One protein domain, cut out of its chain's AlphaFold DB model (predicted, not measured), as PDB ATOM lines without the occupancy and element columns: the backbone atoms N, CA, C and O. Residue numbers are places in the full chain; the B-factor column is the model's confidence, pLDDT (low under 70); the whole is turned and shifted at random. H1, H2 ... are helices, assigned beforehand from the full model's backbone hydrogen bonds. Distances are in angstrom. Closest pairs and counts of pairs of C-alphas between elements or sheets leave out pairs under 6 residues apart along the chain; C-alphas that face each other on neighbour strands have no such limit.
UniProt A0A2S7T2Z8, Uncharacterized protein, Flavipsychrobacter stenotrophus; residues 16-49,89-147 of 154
ATOM      1  N   TRP A  16     160.484 105.168 148.222       95.06
ATOM      2  CA  TRP A  16     160.669 104.309 147.048       95.06
ATOM      3  C   TRP A  16     159.535 104.492 146.029       95.06
ATOM      4  O   TRP A  16     159.768 104.592 144.823       95.06
ATOM      5  N   LYS A  17     158.283 104.555 146.501       93.75
ATOM      6  CA  LYS A  17     157.108 104.779 145.649       93.75
ATOM      7  C   LYS A  17     157.084 106.185 145.051       93.75
ATOM      8  O   LYS A  17     156.717 106.311 143.887       93.75
ATOM      9  N   ILE A  18     157.500 107.214 145.791       93.94
ATOM     10  CA  ILE A  18     157.636 108.590 145.275       93.94
ATOM     11  C   ILE A  18     158.603 108.623 144.088       93.94
ATOM     12  O   ILE A  18     158.265 109.175 143.043       93.94
ATOM     13  N   PHE A  19     159.764 107.977 144.219       92.44
ATOM     14  CA  PHE A  19     160.764 107.906 143.151       92.44
ATOM     15  C   PHE A  19     160.206 107.211 141.904       92.44
ATOM     16  O   PHE A  19     160.316 107.752 140.805       92.44
ATOM     17  N   LYS A  20     159.499 106.082 142.079       92.50
ATOM     18  CA  LYS A  20     158.811 105.407 140.965       92.50
ATOM     19  C   LYS A  20     157.750 106.284 140.304       92.50
ATOM     20  O   LYS A  20     157.641 106.288 139.085       92.50
ATOM     21  N   LYS A  21     156.973 107.039 141.085       90.81
ATOM     22  CA  LYS A  21     155.964 107.965 140.543       90.81
ATOM     23  C   LYS A  21     156.584 109.092 139.723       90.81
ATOM     24  O   LYS A  21     155.931 109.584 138.811       90.81
ATOM     25  N   ALA A  22     157.815 109.477 140.035       87.75
ATOM     26  CA  ALA A  22     158.566 110.473 139.286       87.75
ATOM     27  C   ALA A  22     159.355 109.894 138.092       87.75
ATOM     28  O   ALA A  22     160.081 110.641 137.444       87.75
ATOM     29  N   GLY A  23     159.223 108.594 137.793       86.81
ATOM     30  CA  GLY A  23     159.879 107.943 136.650       86.81
ATOM     31  C   GLY A  23     161.290 107.408 136.924       86.81
ATOM     32  O   GLY A  23     161.996 107.048 135.990       86.81
ATOM     33  N   TYR A  24     161.716 107.345 138.187       87.56
ATOM     34  CA  TYR A  24     163.023 106.811 138.573       87.56
ATOM     35  C   TYR A  24     162.919 105.422 139.195       87.56
ATOM     36  O   TYR A  24     161.911 105.055 139.810       87.56
ATOM     37  N   SER A  25     164.019 104.671 139.149       90.38
ATOM     38  CA  SER A  25     164.160 103.462 139.950       90.38
ATOM     39  C   SER A  25     164.016 103.763 141.442       90.38
ATOM     40  O   SER A  25     164.711 104.597 142.016       90.38
ATOM     41  N   GLY A  26     163.107 103.057 142.111       88.62
ATOM     42  CA  GLY A  26     162.808 103.357 143.512       88.62
ATOM     43  C   GLY A  26     163.920 102.991 144.503       88.62
ATOM     44  O   GLY A  26     163.979 103.593 145.567       88.62
ATOM     45  N   TRP A  27     164.838 102.081 144.149       88.62
ATOM     46  CA  TRP A  27     165.991 101.730 144.995       88.62
ATOM     47  C   TRP A  27     166.990 102.884 145.144       88.62
ATOM     48  O   TRP A  27     167.740 102.925 146.117       88.62
ATOM     49  N   LEU A  28     166.956 103.863 144.232       90.12
ATOM     50  CA  LEU A  28     167.828 105.036 144.275       90.12
ATOM     51  C   LEU A  28     167.623 105.875 145.534       90.12
ATOM     52  O   LEU A  28     168.532 106.604 145.911       90.12
ATOM     53  N   CYS A  29     166.471 105.773 146.210       90.50
ATOM     54  CA  CYS A  29     166.242 106.487 147.465       90.50
ATOM     55  C   CYS A  29     167.152 105.998 148.610       90.50
ATOM     56  O   CYS A  29     167.381 106.747 149.562       90.50
ATOM     57  N   LEU A  30     167.685 104.773 148.503       91.25
ATOM     58  CA  LEU A  30     168.562 104.146 149.496       91.25
ATOM     59  C   LEU A  30     170.043 104.445 149.276       91.25
ATOM     60  O   LEU A  30     170.817 104.348 150.223       91.25
ATOM     61  N   VAL A  31     170.447 104.789 148.051       91.44
ATOM     62  CA  VAL A  31     171.851 105.065 147.727       91.44
ATOM     63  C   VAL A  31     172.234 106.425 148.305       91.44
ATOM     64  O   VAL A  31     171.690 107.438 147.856       91.44
ATOM     65  N   PRO A  32     173.170 106.496 149.267       85.44
ATOM     66  CA  PRO A  32     173.595 107.771 149.827       85.44
ATOM     67  C   PRO A  32     174.157 108.696 148.745       85.44
ATOM     68  O   PRO A  32     174.774 108.234 147.786       85.44
ATOM     69  N   PHE A  33     173.964 110.006 148.917       86.69
ATOM     70  CA  PHE A  33     174.347 111.081 147.988       86.69
ATOM     71  C   PHE A  33     173.587 111.075 146.658       86.69
ATOM     72  O   PHE A  33     173.071 112.112 146.244       86.69
ATOM     73  N   TYR A  34     173.469 109.924 145.999       85.69
ATOM     74  CA  TYR A  34     172.727 109.806 144.752       85.69
ATOM     75  C   TYR A  34     171.225 110.019 144.965       85.69
ATOM     76  O   TYR A  34     170.584 110.714 144.172       85.69
ATOM     77  N   ASN A  35     170.683 109.540 146.090       91.06
ATOM     78  CA  ASN A  35     169.310 109.821 146.498       91.06
ATOM     79  C   ASN A  35     169.014 111.326 146.576       91.06
ATOM     80  O   ASN A  35     167.939 111.746 146.157       91.06
ATOM     81  N   LEU A  36     169.964 112.142 147.048       89.25
ATOM     82  CA  LEU A  36     169.828 113.598 147.121       89.25
ATOM     83  C   LEU A  36     169.788 114.216 145.727       89.25
ATOM     84  O   LEU A  36     168.950 115.071 145.465       89.25
ATOM     85  N   ILE A  37     170.657 113.774 144.817       88.62
ATOM     86  CA  ILE A  37     170.684 114.289 143.442       88.62
ATOM     87  C   ILE A  37     169.377 113.970 142.714       88.62
ATOM     88  O   ILE A  37     168.788 114.859 142.101       88.62
ATOM     89  N   VAL A  38     168.895 112.729 142.806       88.81
ATOM     90  CA  VAL A  38     167.617 112.324 142.204       88.81
ATOM     91  C   VAL A  38     166.455 113.065 142.861       88.81
ATOM     92  O   VAL A  38     165.607 113.611 142.162       88.81
ATOM     93  N   PHE A  39     166.443 113.180 144.188       90.62
ATOM     94  CA  PHE A  39     165.422 113.940 144.903       90.62
ATOM     95  C   PHE A  39     165.373 115.407 144.462       90.62
ATOM     96  O   PHE A  39     164.294 115.924 144.184       90.62
ATOM     97  N   LEU A  40     166.529 116.066 144.322       90.00
ATOM     98  CA  LEU A  40     166.614 117.441 143.831       90.00
ATOM     99  C   LEU A  40     166.043 117.585 142.423       90.00
ATOM    100  O   LEU A  40     165.353 118.562 142.155       90.00
ATOM    101  N   LYS A  41     166.246 116.601 141.545       86.31
ATOM    102  CA  LYS A  41     165.601 116.588 140.226       86.31
ATOM    103  C   LYS A  41     164.088 116.427 140.327       86.31
ATOM    104  O   LYS A  41     163.368 117.173 139.673       86.31
ATOM    105  N   ILE A  42     163.608 115.521 141.185       89.12
ATOM    106  CA  ILE A  42     162.172 115.329 141.445       89.12
ATOM    107  C   ILE A  42     161.527 116.645 141.912       89.12
ATOM    108  O   ILE A  42     160.399 116.947 141.535       89.12
ATOM    109  N   VAL A  43     162.229 117.467 142.690       90.44
ATOM    110  CA  VAL A  43     161.710 118.773 143.129       90.44
ATOM    111  C   VAL A  43     162.096 119.951 142.218       90.44
ATOM    112  O   VAL A  43     161.679 121.075 142.479       90.44
ATOM    113  N   GLY A  44     162.873 119.729 141.152       86.75
ATOM    114  CA  GLY A  44     163.336 120.765 140.214       86.75
ATOM    115  C   GLY A  44     164.312 121.767 140.811       86.75
ATOM    116  O   GLY A  44     164.163 122.979 140.620       86.75
ATOM    117  N   LYS A  45     165.294 121.288 141.570       86.75
ATOM    118  CA  LYS A  45     166.372 122.105 142.122       86.75
ATOM    119  C   LYS A  45     167.734 121.768 141.532       86.75
ATOM    120  O   LYS A  45     168.004 120.617 141.191       86.75
ATOM    121  N   PRO A  46     168.613 122.777 141.407       86.69
ATOM    122  CA  PRO A  46     169.948 122.581 140.870       86.69
ATOM    123  C   PRO A  46     170.813 121.761 141.830       86.69
ATOM    124  O   PRO A  46     170.683 121.851 143.050       86.69
ATOM    125  N   ARG A  47     171.757 120.997 141.272       83.31
ATOM    126  CA  ARG A  47     172.589 120.028 142.008       83.31
ATOM    127  C   ARG A  47     173.407 120.641 143.150       83.31
ATOM    128  O   ARG A  47     173.677 119.951 144.126       83.31
ATOM    129  N   TRP A  48     173.758 121.929 143.071       84.94
ATOM    130  CA  TRP A  48     174.502 122.620 144.134       84.94
ATOM    131  C   TRP A  48     173.752 122.643 145.473       84.94
ATOM    132  O   TRP A  48     174.380 122.732 146.522       84.94
ATOM    133  N   TRP A  49     172.429 122.463 145.472       88.56
ATOM    134  CA  TRP A  49     171.658 122.275 146.700       88.56
ATOM    135  C   TRP A  49     172.095 121.067 147.520       88.56
ATOM    136  O   TRP A  49     172.001 121.093 148.746       88.56
ATOM    137  N   ILE A  89     162.873 122.514 154.588       94.31
ATOM    138  CA  ILE A  89     161.454 122.905 154.554       94.31
ATOM    139  C   ILE A  89     161.077 123.362 153.143       94.31
ATOM    140  O   ILE A  89     160.037 122.964 152.615       94.31
ATOM    141  N   TRP A  90     161.944 124.146 152.497       94.31
ATOM    142  CA  TRP A  90     161.716 124.597 151.130       94.31
ATOM    143  C   TRP A  90     161.640 123.413 150.153       94.31
ATOM    144  O   TRP A  90     160.718 123.357 149.342       94.31
ATOM    145  N   ALA A  91     162.522 122.418 150.280       92.75
ATOM    146  CA  ALA A  91     162.483 121.200 149.474       92.75
ATOM    147  C   ALA A  91     161.223 120.351 149.735       92.75
ATOM    148  O   ALA A  91     160.609 119.860 148.788       92.75
ATOM    149  N   CYS A  92     160.778 120.232 150.992       93.94
ATOM    150  CA  CYS A  92     159.511 119.573 151.328       93.94
ATOM    151  C   CYS A  92     158.320 120.294 150.686       93.94
ATOM    152  O   CYS A  92     157.407 119.643 150.176       93.94
ATOM    153  N   ASN A  93     158.350 121.631 150.648       95.25
ATOM    154  CA  ASN A  93     157.307 122.421 150.002       95.25
ATOM    155  C   ASN A  93     157.223 122.137 148.503       95.25
ATOM    156  O   ASN A  93     156.143 121.996 147.939       95.25
ATOM    157  N   MET A  94     158.371 122.008 147.849       92.50
ATOM    158  CA  MET A  94     158.419 121.692 146.424       92.50
ATOM    159  C   MET A  94     157.975 120.281 146.136       92.50
ATOM    160  O   MET A  94     157.279 120.068 145.149       92.50
ATOM    161  N   LEU A  95     158.352 119.326 146.985       94.50
ATOM    162  CA  LEU A  95     157.850 117.968 146.879       94.50
ATOM    163  C   LEU A  95     156.321 117.981 146.968       94.50
ATOM    164  O   LEU A  95     155.669 117.454 146.078       94.50
ATOM    165  N   SER A  96     155.753 118.662 147.968       94.75
ATOM    166  CA  SER A  96     154.303 118.841 148.117       94.75
ATOM    167  C   SER A  96     153.666 119.404 146.834       94.75
ATOM    168  O   SER A  96     152.806 118.763 146.221       94.75
ATOM    169  N   LYS A  97     154.181 120.535 146.332       93.06
ATOM    170  CA  LYS A  97     153.700 121.185 145.098       93.06
ATOM    171  C   LYS A  97     153.848 120.301 143.856       93.06
ATOM    172  O   LYS A  97     152.965 120.293 143.005       93.06
ATOM    173  N   SER A  98     154.899 119.484 143.780       92.38
ATOM    174  CA  SER A  98     155.132 118.547 142.670       92.38
ATOM    175  C   SER A  98     154.093 117.423 142.589       92.38
ATOM    176  O   SER A  98     153.929 116.797 141.547       92.38
ATOM    177  N   PHE A  99     153.356 117.183 143.673       93.06
ATOM    178  CA  PHE A  99     152.218 116.262 143.727       93.06
ATOM    179  C   PHE A  99     150.866 116.996 143.782       93.06
ATOM    180  O   PHE A  99     149.842 116.382 144.095       93.06
ATOM    181  N   GLY A 100     150.853 118.307 143.508       91.06
ATOM    182  CA  GLY A 100     149.654 119.145 143.547       91.06
ATOM    183  C   GLY A 100     149.082 119.335 144.954       91.06
ATOM    184  O   GLY A 100     147.870 119.455 145.108       91.06
ATOM    185  N   LYS A 101     149.926 119.284 145.991       93.88
ATOM    186  CA  LYS A 101     149.526 119.458 147.394       93.88
ATOM    187  C   LYS A 101     149.835 120.870 147.897       93.88
ATOM    188  O   LYS A 101     150.771 121.524 147.437       93.88
ATOM    189  N   GLU A 102     149.028 121.321 148.854       92.81
ATOM    190  CA  GLU A 102     149.113 122.652 149.462       92.81
ATOM    191  C   GLU A 102     150.184 122.743 150.566       92.81
ATOM    192  O   GLU A 102     150.793 121.754 150.981       92.81
ATOM    193  N   GLU A 103     150.390 123.953 151.084       91.94
ATOM    194  CA  GLU A 103     151.404 124.275 152.098       91.94
ATOM    195  C   GLU A 103     151.116 123.621 153.458       91.94
ATOM    196  O   GLU A 103     152.044 123.226 154.166       91.94
ATOM    197  N   ALA A 104     149.845 123.387 153.797       93.31
ATOM    198  CA  ALA A 104     149.475 122.615 154.984       93.31
ATOM    199  C   ALA A 104     149.998 121.168 154.917       93.31
ATOM    200  O   ALA A 104     150.443 120.606 155.919       93.31
ATOM    201  N   PHE A 105     150.015 120.571 153.719       94.62
ATOM    202  CA  PHE A 105     150.581 119.238 153.520       94.62
ATOM    203  C   PHE A 105     152.102 119.248 153.719       94.62
ATOM    204  O   PHE A 105     152.653 118.309 154.290       94.62
ATOM    205  N   THR A 106     152.777 120.333 153.329       94.62
ATOM    206  CA  THR A 106     154.205 120.543 153.607       94.62
ATOM    207  C   THR A 106     154.490 120.543 155.102       94.62
ATOM    208  O   THR A 106     155.406 119.851 155.542       94.62
ATOM    209  N   ALA A 107     153.697 121.268 155.896       95.25
ATOM    210  CA  ALA A 107     153.833 121.250 157.352       95.25
ATOM    211  C   ALA A 107     153.657 119.825 157.907       95.25
ATOM    212  O   ALA A 107     154.435 119.391 158.754       95.25
ATOM    213  N   GLY A 108     152.709 119.061 157.356       95.38
ATOM    214  CA  GLY A 108     152.534 117.643 157.665       95.38
ATOM    215  C   GLY A 108     153.764 116.785 157.350       95.38
ATOM    216  O   GLY A 108     154.162 115.975 158.182       95.38
ATOM    217  N   ILE A 109     154.416 116.989 156.199       94.81
ATOM    218  CA  ILE A 109     155.682 116.311 155.859       94.81
ATOM    219  C   ILE A 109     156.787 116.678 156.853       94.81
ATOM    220  O   ILE A 109     157.537 115.803 157.268       94.81
ATOM    221  N   VAL A 110     156.906 117.953 157.224       94.44
ATOM    222  CA  VAL A 110     157.985 118.430 158.103       94.44
ATOM    223  C   VAL A 110     157.804 117.927 159.538       94.44
ATOM    224  O   VAL A 110     158.773 117.500 160.157       94.44
ATOM    225  N   ILE A 111     156.575 117.953 160.062       94.19
ATOM    226  CA  ILE A 111     156.277 117.588 161.457       94.19
ATOM    227  C   ILE A 111     156.078 116.070 161.604       94.19
ATOM    228  O   ILE A 111     156.546 115.477 162.573       94.19
ATOM    229  N   LEU A 112     155.401 115.425 160.646       93.62
ATOM    230  CA  LEU A 112     155.081 113.991 160.657       93.62
ATOM    231  C   LEU A 112     155.471 113.300 159.332       93.62
ATOM    232  O   LEU A 112     154.615 112.716 158.649       93.62
ATOM    233  N   PRO A 113     156.771 113.272 158.973       91.94
ATOM    234  CA  PRO A 113     157.233 112.643 157.732       91.94
ATOM    235  C   PRO A 113     156.866 111.157 157.662       91.94
ATOM    236  O   PRO A 113     156.549 110.646 156.589       91.94
ATOM    237  N   LEU A 114     156.828 110.483 158.815       90.50
ATOM    238  CA  LEU A 114     156.460 109.071 158.956       90.50
ATOM    239  C   LEU A 114     155.075 108.731 158.402       90.50
ATOM    240  O   LEU A 114     154.845 107.592 158.014       90.50
ATOM    241  N   ILE A 115     154.165 109.703 158.358       91.69
ATOM    242  CA  ILE A 115     152.793 109.507 157.888       91.69
ATOM    243  C   ILE A 115     152.632 110.120 156.495       91.69
ATOM    244  O   ILE A 115     152.148 109.469 155.571       91.69
ATOM    245  N   PHE A 116     153.100 111.354 156.309       94.69
ATOM    246  CA  PHE A 116     152.858 112.109 155.081       94.69
ATOM    247  C   PHE A 116     153.669 111.602 153.879       94.69
ATOM    248  O   PHE A 116     153.157 111.622 152.759       94.69
ATOM    249  N   ILE A 117     154.886 111.081 154.085       93.56
ATOM    250  CA  ILE A 117     155.685 110.489 152.998       93.56
ATOM    251  C   ILE A 117     155.031 109.201 152.466       93.56
ATOM    252  O   ILE A 117     154.828 109.109 151.252       93.56
ATOM    253  N   PRO A 118     154.613 108.230 153.307       93.50
ATOM    254  CA  PRO A 118     153.813 107.099 152.839       93.50
ATOM    255  C   PRO A 118     152.492 107.508 152.187       93.50
ATOM    256  O   PRO A 118     152.136 106.934 151.162       93.50
ATOM    257  N   ILE A 119     151.784 108.518 152.705       94.12
ATOM    258  CA  ILE A 119     150.557 109.020 152.064       94.12
ATOM    259  C   ILE A 119     150.844 109.510 150.639       94.12
ATOM    260  O   ILE A 119     150.085 109.207 149.721       94.12
ATOM    261  N   LEU A 120     151.950 110.223 150.423       93.44
ATOM    262  CA  LEU A 120     152.352 110.674 149.089       93.44
ATOM    263  C   LEU A 120     152.741 109.488 148.184       93.44
ATOM    264  O   LEU A 120     152.349 109.420 147.016       93.44
ATOM    265  N   GLY A 121     153.491 108.529 148.736       91.75
ATOM    266  CA  GLY A 121     153.998 107.358 148.025       91.75
ATOM    267  C   GLY A 121     152.911 106.353 147.637       91.75
ATOM    268  O   GLY A 121     152.791 105.996 146.467       91.75
ATOM    269  N   PHE A 122     152.097 105.907 148.590       92.25
ATOM    270  CA  PHE A 122     151.050 104.899 148.387       92.25
ATOM    271  C   PHE A 122     149.698 105.486 147.989       92.25
ATOM    272  O   PHE A 122     148.894 104.785 147.379       92.25
ATOM    273  N   GLY A 123     149.434 106.753 148.316       90.88
ATOM    274  CA  GLY A 123     148.170 107.400 147.985       90.88
ATOM    275  C   GLY A 123     147.974 107.596 146.482       90.88
ATOM    276  O   GLY A 123     148.879 107.393 145.671       90.88
ATOM    277  N   SER A 124     146.792 108.067 146.095       90.31
ATOM    278  CA  SER A 124     146.411 108.308 144.694       90.31
ATOM    279  C   SER A 124     147.089 109.525 144.047       90.31
ATOM    280  O   SER A 124     146.884 109.780 142.860       90.31
ATOM    281  N   ALA A 125     147.902 110.280 144.799       91.19
ATOM    282  CA  ALA A 125     148.593 111.465 144.299       91.19
ATOM    283  C   ALA A 125     149.518 111.106 143.126       91.19
ATOM    284  O   ALA A 125     150.382 110.232 143.255       91.19
ATOM    285  N   LYS A 126     149.333 111.787 141.993       89.94
ATOM    286  CA  LYS A 126     150.192 111.665 140.813       89.94
ATOM    287  C   LYS A 126     151.297 112.712 140.880       89.94
ATOM    288  O   LYS A 126     151.058 113.831 141.325       89.94
ATOM    289  N   TYR A 127     152.490 112.334 140.441       90.31
ATOM    290  CA  TYR A 127     153.573 113.285 140.254       90.31
ATOM    291  C   TYR A 127     153.272 114.121 139.006       90.31
ATOM    292  O   TYR A 127     153.045 113.568 137.932       90.31
ATOM    293  N   LEU A 128     153.201 115.438 139.173       89.00
ATOM    294  CA  LEU A 128     152.827 116.390 138.124       89.00
ATOM    295  C   LEU A 128     154.041 117.054 137.468       89.00
ATOM    296  O   LEU A 128     153.878 117.807 136.512       89.00
ATOM    297  N   GLY A 129     155.241 116.791 137.987       85.31
ATOM    298  CA  GLY A 129     156.451 117.504 137.610       85.31
ATOM    299  C   GLY A 129     156.977 118.418 138.700       85.31
ATOM    300  O   GLY A 129     156.277 118.676 139.683       85.31
ATOM    301  N   PRO A 130     158.186 118.964 138.518       86.56
ATOM    302  CA  PRO A 130     158.751 119.901 139.468       86.56
ATOM    303  C   PRO A 130     157.836 121.105 139.717       86.56
ATOM    304  O   PRO A 130     157.412 121.776 138.779       86.56
ATOM    305  N   TYR A 131     157.525 121.382 140.985       82.75
ATOM    306  CA  TYR A 131     156.597 122.444 141.422       82.75
ATOM    307  C   TYR A 131     155.165 122.328 140.871       82.75
ATOM    308  O   TYR A 131     154.409 123.294 140.937       82.75
ATOM    309  N   GLY A 132     154.786 121.172 140.324       80.88
ATOM    310  CA  GLY A 132     153.506 120.987 139.639       80.88
ATOM    311  C   GLY A 132     153.493 121.547 138.216       80.88
ATOM    312  O   GLY A 132     152.434 121.622 137.597       80.88
ATOM    313  N   ASN A 133     154.658 121.937 137.685       82.19
ATOM    314  CA  ASN A 133     154.788 122.429 136.326       82.19
ATOM    315  C   ASN A 133     154.888 121.250 135.339       82.19
ATOM    316  O   ASN A 133     155.937 120.622 135.181       82.19
ATOM    317  N   GLN A 134     153.776 120.981 134.653       74.38
ATOM    318  CA  GLN A 134     153.674 119.929 133.638       74.38
ATOM    319  C   GLN A 134     154.532 120.200 132.393       74.38
ATOM    320  O   GLN A 134     154.870 119.270 131.668       74.38
ATOM    321  N   GLU A 135     154.873 121.455 132.104       78.81
ATOM    322  CA  GLU A 135     155.754 121.818 130.992       78.81
ATOM    323  C   GLU A 135     157.204 121.457 131.309       78.81
ATOM    324  O   GLU A 135     157.798 120.695 130.555       78.81
ATOM    325  N   LEU A 136     157.704 121.822 132.496       72.56
ATOM    326  CA  LEU A 136     159.020 121.376 132.978       72.56
ATOM    327  C   LEU A 136     159.121 119.849 133.069       72.56
ATOM    328  O   LEU A 136     160.175 119.279 132.811       72.56
ATOM    329  N   PHE A 137     158.031 119.161 133.423       72.12
ATOM    330  CA  PHE A 137     157.994 117.699 133.384       72.12
ATOM    331  C   PHE A 137     158.132 117.148 131.966       72.12
ATOM    332  O   PHE A 137     158.850 116.174 131.748       72.12
ATOM    333  N   ARG A 138     157.433 117.752 131.000       71.12
ATOM    334  CA  ARG A 138     157.510 117.360 129.590       71.12
ATOM    335  C   ARG A 138     158.895 117.633 129.025       71.12
ATOM    336  O   ARG A 138     159.448 116.736 128.408       71.12
ATOM    337  N   GLU A 139     159.477 118.793 129.306       76.06
ATOM    338  CA  GLU A 139     160.858 119.120 128.950       76.06
ATOM    339  C   GLU A 139     161.849 118.146 129.584       76.06
ATOM    340  O   GLU A 139     162.703 117.624 128.887       76.06
ATOM    341  N   TYR A 140     161.710 117.820 130.871       67.25
ATOM    342  CA  TYR A 140     162.577 116.840 131.533       67.25
ATOM    343  C   TYR A 140     162.474 115.437 130.915       67.25
ATOM    344  O   TYR A 140     163.454 114.697 130.856       67.25
ATOM    345  N   ASN A 141     161.279 115.048 130.472       64.62
ATOM    346  CA  ASN A 141     161.062 113.764 129.811       64.62
ATOM    347  C   ASN A 141     161.481 113.761 128.337       64.62
ATOM    348  O   ASN A 141     161.770 112.688 127.819       64.62
ATOM    349  N   ALA A 142     161.479 114.921 127.676       68.94
ATOM    350  CA  ALA A 142     161.818 115.081 126.262       68.94
ATOM    351  C   ALA A 142     163.288 115.458 126.026       68.94
ATOM    352  O   ALA A 142     163.807 115.215 124.941       68.94
ATOM    353  N   ALA A 143     163.951 116.066 127.012       65.19
ATOM    354  CA  ALA A 143     165.372 116.356 126.969       65.19
ATOM    355  C   ALA A 143     166.158 115.046 126.993       65.19
ATOM    356  O   ALA A 143     165.864 114.158 127.797       65.19
ATOM    357  N   ASP A 144     167.165 114.953 126.123       56.16
ATOM    358  CA  ASP A 144     168.097 113.836 126.141       56.16
ATOM    359  C   ASP A 144     168.827 113.847 127.486       56.16
ATOM    360  O   ASP A 144     169.494 114.817 127.870       56.16
ATOM    361  N   LYS A 145     168.561 112.813 128.276       65.50
ATOM    362  CA  LYS A 145     169.075 112.685 129.636       65.50
ATOM    363  C   LYS A 145     170.547 112.299 129.518       65.50
ATOM    364  O   LYS A 145     170.950 111.688 128.540       65.50
ATOM    365  N   PHE A 146     171.369 112.651 130.506       61.78
ATOM    366  CA  PHE A 146     172.771 112.222 130.472       61.78
ATOM    367  C   PHE A 146     172.857 110.694 130.366       61.78
ATOM    368  O   PHE A 146     172.044 110.005 130.974       61.78
ATOM    369  N   ASP A 147     173.859 110.172 129.662       63.88
ATOM    370  CA  ASP A 147     173.936 108.747 129.302       63.88
ATOM    371  C   ASP A 147     173.796 107.789 130.497       63.88
ATOM    372  O   ASP A 147     173.133 106.761 130.403       63.88
TER     373      ASP A 147
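What this domain is: This is residues 16 to 49 and 89 to 147 of the 154 residues of an uncharacterized protein of Flavipsychrobacter stenotrophus (UniProt A0A2S7T2Z8). Six short helices, H1 to H6, follow one another round a ring of crossed helices that closes where H6 meets H1 and is thinnest between H3 and H4. H7 lies off this ring without touching another helix, at the far end of the longest axis from H5, and the tail of residues 142 to 147 sticks out there. The printed part has 93 residues with seven named helices, H1 to H7 in order, and no named strand; the class is all helix. It is compact, with a radius of gyration of the C-alphas of 12.6 A and spans of 37 by 29 by 26 A.

Where its parts are: Find C-alpha 16 at (160.669, 104.309, 147.048); from there H1 runs over residues 16 to 21, 8.8 A. Next come H2, residues 26 to 29, 6.1 A, and H3, residues 34 to 42, 12.4 A. Beyond the cut, look for C-alpha 89 at (161.454, 122.905, 154.554), where H4 begins; it runs over residues 89 to 98, 14.1 A. H5 is residues 103 to 111, 12.5 A, and H6 residues 113 to 122, 13.6 A. H7, residues 134 to 142, 12.0 A, ends at C-alpha 142, (161.818, 115.081, 126.262).

How they stand to each other: Start at H1, which touches H2; their closest C-alphas, those of Trp 16 and Gly 26, are 4.2 A apart. H2 and H3 touch only at the corner, closest at the C-alphas of Cys 29 and Asn 35, 4.6 A. H3 and H4 only just touch, with 3 pairs of C-alphas within 8 A, the closest being Ile 42 and Leu 95 at 7.4 A. H4 touches H5 at a steep tilt of 51 degrees, opposite ways, with the C-alphas of Asn 93 and Thr 106 closest at 5.1 A. H5 touches H6 at a steep tilt of 57 degrees, opposite ways, with the C-alphas of Ile 109 and Phe 116 closest at 5.1 A. H6 brings you back to H1: they touch at a steep tilt of 44 degrees, the same way, with the C-alphas of Lys 17 and Gly 121 closest at 4.7 A. H7 is apart from H1, H2, H3, H4, H5 and H6. In H1, H3, H4, H5 and H7 every O i to N i+4 pair is within hydrogen-bond range, in H6 5 of 6 are, and H2 is too short for such a pair.

The domain as a whole: The two C-alphas farthest apart, those of Ala 104 and Asp 147, are 38.1 A apart. Residues 50 to 88 are not printed, and C-alphas 49 and 89 are 12.9 A apart across this cut. The link from H6 to H7, with 11 residues between them, is long. Look at residues 140 to 147 for the model's low confidence: their pLDDT is under 70, while the mean of the printed part is 87.4.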